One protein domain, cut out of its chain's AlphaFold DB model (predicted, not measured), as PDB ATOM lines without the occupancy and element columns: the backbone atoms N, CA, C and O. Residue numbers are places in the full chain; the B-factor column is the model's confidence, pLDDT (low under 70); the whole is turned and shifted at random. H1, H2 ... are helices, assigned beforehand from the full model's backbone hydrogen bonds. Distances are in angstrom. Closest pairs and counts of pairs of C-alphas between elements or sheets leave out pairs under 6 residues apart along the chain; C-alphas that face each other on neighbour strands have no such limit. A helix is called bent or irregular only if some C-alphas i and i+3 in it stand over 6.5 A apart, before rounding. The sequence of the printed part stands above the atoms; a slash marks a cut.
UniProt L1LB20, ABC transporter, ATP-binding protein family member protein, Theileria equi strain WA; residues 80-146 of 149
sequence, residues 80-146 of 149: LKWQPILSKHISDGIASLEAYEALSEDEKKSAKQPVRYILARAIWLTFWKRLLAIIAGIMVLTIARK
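This is residues 80 to 146 of the 149 residues of the protein "ABC transporter, ATP-binding protein family member protein" of Theileria equi strain WA (UniProt L1LB20). What does the model look like at first sight? It is a flat, open shape in which the long helix H1 is joined near its midlength by H3a, the first arm of the bent helix H3, while residues 128 to 146, most of them in H3, stick out free. The chain folds back between them through the small H2, which lies beyond the far end of H1. What is it built of, and how large is it? The printed part has 67 residues with three named helices, H1, H2 and H3 in that order, and no named strand, and its class is all helix. The whole is extended, with a radius of gyration of the C-alphas of 18.0 A and spans of 58 by 31 by 11 A.

How does the longest helix run? H3, residues 118 to 144, was assigned as one helix by its hydrogen bonds but is bent, with C-alphas 126 and 129 at 7.8 A from each other. Its arms, H3a of residues 118 to 126 and H3b of residues 129 to 144, stand at a steep tilt of 61 degrees; residues 127 and 128 belong to neither. What does each arm meet? H3a touches H1, residues 80 to 101, with 13 pairs of C-alphas within 8 A, the closest being those of His 89 and Ala 122 at 5.2 A; the two run opposite ways at a steep tilt of 38 degrees. H3b touches no helix and is apart from H1. Where does the smallest helix stand? H2, residues 105 to 108, is close to H1 but not clearly touching it, with one pair of C-alphas within 8 A, those of Tyr 100 and Lys 108 at 7.2 A. It is apart from both H3a and H3b. What do the backbone N and O atoms show? In H3a and H3b every O i to N i+4 pair is within hydrogen-bond range, in H1 16 of 18 are, and H2 is too short for such a pair.

Where do the arms of H3 begin and end? H3a measures 12.3 A from C-alpha 118 at (118.919, 137.062, 133.709) to C-alpha 126. H3b measures 22.5 A from C-alpha 129 to C-alpha 144 at (92.788, 163.623, 140.828). Where is H1? It begins at C-alpha 80 at (119.884, 142.409, 154.294) and measures 32.3 A to C-alpha 101. It is neither bent nor irregular, but only just: C-alphas 81 and 84 are 6.5 A apart. And H2? It measures 5.1 A from C-alpha 105 to C-alpha 108.

How far does the printed part reach? The two C-alphas farthest apart, those of Ser 104 and Lys 146, are 58.9 A from each other. Residues 128 to 146, of which 128 to 144 belong to H3, stand free; the body without them has 48 residues and spans 42 by 15 by 11 A. Is there a cut, or a long link? The printed part has no cut from residue 80 to residue 146. H1 to H2 is a tight link of 3 residues, H2 to H3 is a short link of 9 residues, and there is no long link. Where is the confidence low? The mean pLDDT of the printed part is 81.3, and 12 residues are under 70: residues 106 to 116 and residue 146. H2 has a mean pLDDT of 66, and H3b has one of 90.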
ATOM      1  N   LEU A  80     119.774 143.796 153.824       79.88
ATOM      2  CA  LEU A  80     119.884 142.409 154.294       79.88
ATOM      3  C   LEU A  80     118.676 141.546 153.911       79.88
ATOM      4  O   LEU A  80     118.817 140.339 153.752       79.88
ATOM      5  N   LYS A  81     117.496 142.151 153.736       80.69
ATOM      6  CA  LYS A  81     116.297 141.442 153.284       80.69
ATOM      7  C   LYS A  81     116.293 141.229 151.772       80.69
ATOM      8  O   LYS A  81     115.881 140.175 151.300       80.69
ATOM      9  N   TRP A  82     116.736 142.224 151.011       81.62
ATOM     10  CA  TRP A  82     116.652 142.227 149.547       81.62
ATOM     11  C   TRP A  82     117.803 141.485 148.876       81.62
ATOM     12  O   TRP A  82     117.594 140.823 147.863       81.62
ATOM     13  N   GLN A  83     118.993 141.547 149.465       85.56
ATOM     14  CA  GLN A  83     120.193 140.886 148.967       85.56
ATOM     15  C   GLN A  83     120.022 139.366 148.771       85.56
ATOM     16  O   GLN A  83     120.307 138.898 147.670       85.56
ATOM     17  N   PRO A  84     119.522 138.573 149.743       86.81
ATOM     18  CA  PRO A  84     119.346 137.133 149.541       86.81
ATOM     19  C   PRO A  84     118.264 136.808 148.503       86.81
ATOM     20  O   PRO A  84     118.409 135.848 147.753       86.81
ATOM     21  N   ILE A  85     117.201 137.617 148.414       85.31
ATOM     22  CA  ILE A  85     116.121 137.421 147.432       85.31
ATOM     23  C   ILE A  85     116.651 137.662 146.015       85.31
ATOM     24  O   ILE A  85     116.421 136.853 145.119       85.31
ATOM     25  N   LEU A  86     117.393 138.755 145.814       87.38
ATOM     26  CA  LEU A  86     118.018 139.062 144.530       87.38
ATOM     27  C   LEU A  86     119.050 137.999 144.151       87.38
ATOM     28  O   LEU A  86     119.023 137.508 143.026       87.38
ATOM     29  N   SER A  87     119.911 137.618 145.099       88.12
ATOM     30  CA  SER A  87     120.921 136.575 144.902       88.12
ATOM     31  C   SER A  87     120.279 135.270 144.432       88.12
ATOM     32  O   SER A  87     120.678 134.731 143.405       88.12
ATOM     33  N   LYS A  88     119.191 134.837 145.086       88.12
ATOM     34  CA  LYS A  88     118.435 133.647 144.680       88.12
ATOM     35  C   LYS A  88     117.958 133.727 143.227       88.12
ATOM     36  O   LYS A  88     118.177 132.794 142.469       88.12
ATOM     37  N   HIS A  89     117.346 134.836 142.817       87.25
ATOM     38  CA  HIS A  89     116.858 134.981 141.442       87.25
ATOM     39  C   HIS A  89     117.976 135.004 140.393       87.25
ATOM     40  O   HIS A  89     117.765 134.540 139.272       87.25
ATOM     41  N   ILE A  90     119.148 135.540 140.739       87.69
ATOM     42  CA  ILE A  90     120.323 135.518 139.865       87.69
ATOM     43  C   ILE A  90     120.858 134.087 139.756       87.69
ATOM     44  O   ILE A  90     121.046 133.606 138.641       87.69
ATOM     45  N   SER A  91     121.037 133.393 140.884       88.06
ATOM     46  CA  SER A  91     121.488 131.999 140.916       88.06
ATOM     47  C   SER A  91     120.540 131.065 140.166       88.06
ATOM     48  O   SER A  91     121.005 130.279 139.351       88.06
ATOM     49  N   ASP A  92     119.222 131.197 140.357       86.31
ATOM     50  CA  ASP A  92     118.212 130.422 139.620       86.31
ATOM     51  C   ASP A  92     118.326 130.660 138.102       86.31
ATOM     52  O   ASP A  92     118.179 129.742 137.295       86.31
ATOM     53  N   GLY A  93     118.610 131.902 137.696       84.44
ATOM     54  CA  GLY A  93     118.807 132.251 136.294       84.44
ATOM     55  C   GLY A  93     120.093 131.677 135.700       84.44
ATOM     56  O   GLY A  93     120.052 131.161 134.586       84.44
ATOM     57  N   ILE A  94     121.205 131.712 136.441       86.94
ATOM     58  CA  ILE A  94     122.480 131.103 136.026       86.94
ATOM     59  C   ILE A  94     122.330 129.584 135.912       86.94
ATOM     60  O   ILE A  94     122.635 129.027 134.863       86.94
ATOM     61  N   ALA A  95     121.751 128.932 136.925       85.88
ATOM     62  CA  ALA A  95     121.510 127.490 136.924       85.88
ATOM     63  C   ALA A  95     120.629 127.053 135.743       85.88
ATOM     64  O   ALA A  95     120.868 126.015 135.133       85.88
ATOM     65  N   SER A  96     119.630 127.861 135.369       82.19
ATOM     66  CA  SER A  96     118.802 127.583 134.188       82.19
ATOM     67  C   SER A  96     119.566 127.682 132.864       82.19
ATOM     68  O   SER A  96     119.192 127.030 131.890       82.19
ATOM     69  N   LEU A  97     120.627 128.493 132.819       84.25
ATOM     70  CA  LEU A  97     121.460 128.680 131.637       84.25
ATOM     71  C   LEU A  97     122.475 127.537 131.514       84.25
ATOM     72  O   LEU A  97     122.572 126.944 130.445       84.25
ATOM     73  N   GLU A  98     123.117 127.155 132.621       83.62
ATOM     74  CA  GLU A  98     123.984 125.968 132.698       83.62
ATOM     75  C   GLU A  98     123.215 124.685 132.351       83.62
ATOM     76  O   GLU A  98     123.682 123.873 131.555       83.62
ATOM     77  N   ALA A  99     121.996 124.526 132.878       82.31
ATOM     78  CA  ALA A  99     121.143 123.384 132.557       82.31
ATOM     79  C   ALA A  99     120.789 123.321 131.064       82.31
ATOM     80  O   ALA A  99     120.717 122.233 130.506       82.31
ATOM     81  N   TYR A 100     120.584 124.468 130.408       80.25
ATOM     82  CA  TYR A 100     120.314 124.509 128.969       80.25
ATOM     83  C   TYR A 100     121.555 124.191 128.126       80.25
ATOM     84  O   TYR A 100     121.447 123.567 127.072       80.25
ATOM     85  N   GLU A 101     122.736 124.610 128.578       78.75
ATOM     86  CA  GLU A 101     124.001 124.312 127.904       78.75
ATOM     87  C   GLU A 101     124.380 122.828 128.014       78.75
ATOM     88  O   GLU A 101     124.899 122.262 127.052       78.75
ATOM     89  N   ALA A 102     124.030 122.187 129.134       81.25
ATOM     90  CA  ALA A 102     124.239 120.762 129.382       81.25
ATOM     91  C   ALA A 102     123.291 119.825 128.601       81.25
ATOM     92  O   ALA A 102     123.536 118.618 128.566       81.25
ATOM     93  N   LEU A 103     122.218 120.342 127.990       79.19
ATOM     94  CA  LEU A 103     121.301 119.538 127.171       79.19
ATOM     95  C   LEU A 103     121.955 119.109 125.853       79.19
ATOM     96  O   LEU A 103     122.763 119.829 125.263       79.19
ATOM     97  N   SER A 104     121.557 117.945 125.347       70.56
ATOM     98  CA  SER A 104     121.986 117.467 124.030       70.56
ATOM     99  C   SER A 104     121.383 118.314 122.891       70.56
ATOM    100  O   SER A 104     120.335 118.940 123.049       70.56
ATOM    101  N   GLU A 105     122.027 118.354 121.716       70.19
ATOM    102  CA  GLU A 105     121.577 119.169 120.565       70.19
ATOM    103  C   GLU A 105     120.150 118.832 120.090       70.19
ATOM    104  O   GLU A 105     119.439 119.700 119.577       70.19
ATOM    105  N   ASP A 106     119.692 117.595 120.300       64.94
ATOM    106  CA  ASP A 106     118.316 117.194 119.992       64.94
ATOM    107  C   ASP A 106     117.314 117.647 121.065       64.94
ATOM    108  O   ASP A 106     116.196 118.045 120.733       64.94
ATOM    109  N   GLU A 107     117.722 117.712 122.333       65.94
ATOM    110  CA  GLU A 107     116.900 118.280 123.405       65.94
ATOM    111  C   GLU A 107     116.809 119.808 123.308       65.94
ATOM    112  O   GLU A 107     115.727 120.367 123.507       65.94
ATOM    113  N   LYS A 108     117.891 120.492 122.903       64.62
ATOM    114  CA  LYS A 108     117.927 121.951 122.685       64.62
ATOM    115  C   LYS A 108     116.918 122.442 121.644       64.62
ATOM    116  O   LYS A 108     116.434 123.565 121.770       64.62
ATOM    117  N   LYS A 109     116.567 121.614 120.650       62.06
ATOM    118  CA  LYS A 109     115.540 121.928 119.635       62.06
ATOM    119  C   LYS A 109     114.120 121.961 120.210       62.06
ATOM    120  O   LYS A 109     113.268 122.665 119.673       62.06
ATOM    121  N   SER A 110     113.866 121.217 121.288       61.97
ATOM    122  CA  SER A 110     112.578 121.203 122.004       61.97
ATOM    123  C   SER A 110     112.564 122.114 123.236       61.97
ATOM    124  O   SER A 110     111.502 122.551 123.687       61.97
ATOM    125  N   ALA A 111     113.744 122.415 123.782       66.69
ATOM    126  CA  ALA A 111     113.900 123.205 124.986       66.69
ATOM    127  C   ALA A 111     113.777 124.705 124.696       66.69
ATOM    128  O   ALA A 111     114.306 125.251 123.725       66.69
ATOM    129  N   LYS A 112     113.077 125.404 125.589       65.69
ATOM    130  CA  LYS A 112     112.863 126.847 125.495       65.69
ATOM    131  C   LYS A 112     114.194 127.572 125.718       65.69
ATOM    132  O   LYS A 112     114.835 127.344 126.741       65.69
ATOM    133  N   GLN A 113     114.585 128.453 124.793       65.06
ATOM    134  CA  GLN A 113     115.829 129.220 124.918       65.06
ATOM    135  C   GLN A 113     115.905 129.954 126.270       65.06
ATOM    136  O   GLN A 113     114.923 130.595 126.676       65.06
ATOM    137  N   PRO A 114     117.056 129.892 126.961       65.69
ATOM    138  CA  PRO A 114     117.242 130.562 128.232       65.69
ATOM    139  C   PRO A 114     117.216 132.078 128.027       65.69
ATOM    140  O   PRO A 114     117.607 132.620 126.990       65.69
ATOM    141  N   VAL A 115     116.710 132.784 129.035       66.69
ATOM    142  CA  VAL A 115     116.525 134.236 128.967       66.69
ATOM    143  C   VAL A 115     117.897 134.914 128.971       66.69
ATOM    144  O   VAL A 115     118.578 134.891 129.988       66.69
ATOM    145  N   ARG A 116     118.276 135.582 127.870       68.88
ATOM    146  CA  ARG A 116     119.547 136.336 127.757       68.88
ATOM    147  C   ARG A 116     119.740 137.384 128.863       68.88
ATOM    148  O   ARG A 116     120.864 137.663 129.259       68.88
ATOM    149  N   TYR A 117     118.651 137.955 129.379       78.38
ATOM    150  CA  TYR A 117     118.671 139.014 130.392       78.38
ATOM    151  C   TYR A 117     118.301 138.505 131.794       78.38
ATOM    152  O   TYR A 117     117.293 138.919 132.371       78.38
ATOM    153  N   ILE A 118     119.123 137.615 132.357       81.06
ATOM    154  CA  ILE A 118     118.919 137.062 133.709       81.06
ATOM    155  C   ILE A 118     118.854 138.174 134.760       81.06
ATOM    156  O   ILE A 118     117.928 138.211 135.570       81.06
ATOM    157  N   LEU A 119     119.805 139.112 134.717       79.38
ATOM    158  CA  LEU A 119     119.921 140.170 135.720       79.38
ATOM    159  C   LEU A 119     118.707 141.110 135.701       79.38
ATOM    160  O   LEU A 119     118.122 141.396 136.742       79.38
ATOM    161  N   ALA A 120     118.282 141.544 134.510       79.88
ATOM    162  CA  ALA A 120     117.116 142.413 134.361       79.88
ATOM    163  C   ALA A 120     115.830 141.707 134.814       79.88
ATOM    164  O   ALA A 120     115.004 142.306 135.502       79.88
ATOM    165  N   ARG A 121     115.686 140.412 134.499       82.88
ATOM    166  CA  ARG A 121     114.565 139.591 134.973       82.88
ATOM    167  C   ARG A 121     114.575 139.454 136.495       82.88
ATOM    168  O   ARG A 121     113.519 139.569 137.107       82.88
ATOM    169  N   ALA A 122     115.740 139.236 137.101       83.88
ATOM    170  CA  ALA A 122     115.879 139.132 138.549       83.88
ATOM    171  C   ALA A 122     115.490 140.444 139.248       83.88
ATOM    172  O   ALA A 122     114.677 140.419 140.166       83.88
ATOM    173  N   ILE A 123     115.988 141.588 138.760       85.06
ATOM    174  CA  ILE A 123     115.644 142.925 139.278       85.06
ATOM    175  C   ILE A 123     114.146 143.210 139.122       85.06
ATOM    176  O   ILE A 123     113.504 143.750 140.025       85.06
ATOM    177  N   TRP A 124     113.565 142.836 137.982       86.69
ATOM    178  CA  TRP A 124     112.133 142.989 137.775       86.69
ATOM    179  C   TRP A 124     111.348 142.147 138.782       86.69
ATOM    180  O   TRP A 124     110.490 142.668 139.487       86.69
ATOM    181  N   LEU A 125     111.678 140.864 138.938       79.38
ATOM    182  CA  LEU A 125     110.986 139.967 139.868       79.38
ATOM    183  C   LEU A 125     111.088 140.409 141.333       79.38
ATOM    184  O   LEU A 125     110.127 140.220 142.083       79.38
ATOM    185  N   THR A 126     112.193 141.040 141.737       81.19
ATOM    186  CA  THR A 126     112.352 141.553 143.103       81.19
ATOM    187  C   THR A 126     111.560 142.834 143.351       81.19
ATOM    188  O   THR A 126     110.911 142.950 144.393       81.19
ATOM    189  N   PHE A 127     111.568 143.790 142.416       84.31
ATOM    190  CA  PHE A 127     111.062 145.144 142.675       84.31
ATOM    191  C   PHE A 127     109.754 145.514 141.956       84.31
ATOM    192  O   PHE A 127     109.161 146.541 142.296       84.31
ATOM    193  N   TRP A 128     109.235 144.692 141.032       87.31
ATOM    194  CA  TRP A 128     108.070 145.055 140.204       87.31
ATOM    195  C   TRP A 128     106.825 145.435 141.012       87.31
ATOM    196  O   TRP A 128     106.156 146.404 140.674       87.31
ATOM    197  N   LYS A 129     106.522 144.731 142.112       86.69
ATOM    198  CA  LYS A 129     105.335 145.027 142.938       86.69
ATOM    199  C   LYS A 129     105.398 146.424 143.551       86.69
ATOM    200  O   LYS A 129     104.394 147.130 143.580       86.69
ATOM    201  N   ARG A 130     106.579 146.821 144.040       85.00
ATOM    202  CA  ARG A 130     106.796 148.153 144.620       85.00
ATOM    203  C   ARG A 130     106.744 149.227 143.537       85.00
ATOM    204  O   ARG A 130     106.109 150.253 143.745       85.00
ATOM    205  N   LEU A 131     107.332 148.956 142.371       89.00
ATOM    206  CA  LEU A 131     107.277 149.863 141.228       89.00
ATOM    207  C   LEU A 131     105.836 150.091 140.745       89.00
ATOM    208  O   LEU A 131     105.431 151.235 140.564       89.00
ATOM    209  N   LEU A 132     105.034 149.028 140.616       90.94
ATOM    210  CA  LEU A 132     103.623 149.132 140.237       90.94
ATOM    211  C   LEU A 132     102.807 149.945 141.242       90.94
ATOM    212  O   LEU A 132     101.986 150.759 140.831       90.94
ATOM    213  N   ALA A 133     103.047 149.765 142.543       89.00
ATOM    214  CA  ALA A 133     102.373 150.554 143.570       89.00
ATOM    215  C   ALA A 133     102.701 152.054 143.451       89.00
ATOM    216  O   ALA A 133     101.803 152.887 143.555       89.00
ATOM    217  N   ILE A 134     103.966 152.398 143.177       89.06
ATOM    218  CA  ILE A 134     104.395 153.788 142.954       89.06
ATOM    219  C   ILE A 134     103.724 154.362 141.702       89.06
ATOM    220  O   ILE A 134     103.140 155.442 141.765       89.06
ATOM    221  N   ILE A 135     103.752 153.629 140.584       91.56
ATOM    222  CA  ILE A 135     103.117 154.050 139.328       91.56
ATOM    223  C   ILE A 135     101.611 154.258 139.529       91.56
ATOM    224  O   ILE A 135     101.074 155.277 139.101       91.56
ATOM    225  N   ALA A 136     100.932 153.342 140.224       91.94
ATOM    226  CA  ALA A 136      99.511 153.468 140.534       91.94
ATOM    227  C   ALA A 136      99.219 154.714 141.386       91.94
ATOM    228  O   ALA A 136      98.290 155.458 141.080       91.94
ATOM    229  N   GLY A 137     100.041 154.987 142.405       89.88
ATOM    230  CA  GLY A 137      99.931 156.206 143.209       89.88
ATOM    231  C   GLY A 137     100.069 157.475 142.366       89.88
ATOM    232  O   GLY A 137      99.251 158.385 142.480       89.88
ATOM    233  N   ILE A 138     101.052 157.515 141.460       90.94
ATOM    234  CA  ILE A 138     101.254 158.645 140.541       90.94
ATOM    235  C   ILE A 138     100.060 158.803 139.593       90.94
ATOM    236  O   ILE A 138      99.601 159.924 139.379       90.94
ATOM    237  N   MET A 139      99.519 157.706 139.054       91.75
ATOM    238  CA  MET A 139      98.338 157.748 138.186       91.75
ATOM    239  C   MET A 139      97.123 158.327 138.913       91.75
ATOM    240  O   MET A 139      96.472 159.222 138.381       91.75
ATOM    241  N   VAL A 140      96.851 157.882 140.144       91.81
ATOM    242  CA  VAL A 140      95.749 158.411 140.965       91.81
ATOM    243  C   VAL A 140      95.927 159.906 141.220       91.81
ATOM    244  O   VAL A 140      94.982 160.668 141.034       91.81
ATOM    245  N   LEU A 141      97.136 160.346 141.584       90.19
ATOM    246  CA  LEU A 141      97.433 161.768 141.786       90.19
ATOM    247  C   LEU A 141      97.263 162.584 140.501       90.19
ATOM    248  O   LEU A 141      96.750 163.698 140.540       90.19
ATOM    249  N   THR A 142      97.670 162.026 139.361       90.94
ATOM    250  CA  THR A 142      97.554 162.680 138.052       90.94
ATOM    251  C   THR A 142      96.092 162.834 137.636       90.94
ATOM    252  O   THR A 142      95.703 163.903 137.171       90.94
ATOM    253  N   ILE A 143      95.266 161.805 137.854       89.75
ATOM    254  CA  ILE A 143      93.825 161.841 137.572       89.75
ATOM    255  C   ILE A 143      93.113 162.806 138.526       89.75
ATOM    256  O   ILE A 143      92.362 163.660 138.074       89.75
ATOM    257  N   ALA A 144      93.388 162.733 139.832       85.81
ATOM    258  CA  ALA A 144      92.788 163.623 140.828       85.81
ATOM    259  C   ALA A 144      93.164 165.103 140.615       85.81
ATOM    260  O   ALA A 144      92.380 165.995 140.929       85.81
ATOM    261  N   ARG A 145      94.354 165.373 140.057       78.56
ATOM    262  CA  ARG A 145      94.812 166.719 139.676       78.56
ATOM    263  C   ARG A 145      94.109 167.272 138.432       78.56
ATOM    264  O   ARG A 145      94.231 168.467 138.181       78.56
ATOM    265  N   LYS A 146      93.386 166.453 137.669       65.44
ATOM    266  CA  LYS A 146      92.533 166.897 136.565       65.44
ATOM    267  C   LYS A 146      91.077 166.974 137.067       65.44
ATOM    268  O   LYS A 146      90.281 166.109 136.707       65.44
TER     269      LYS A 146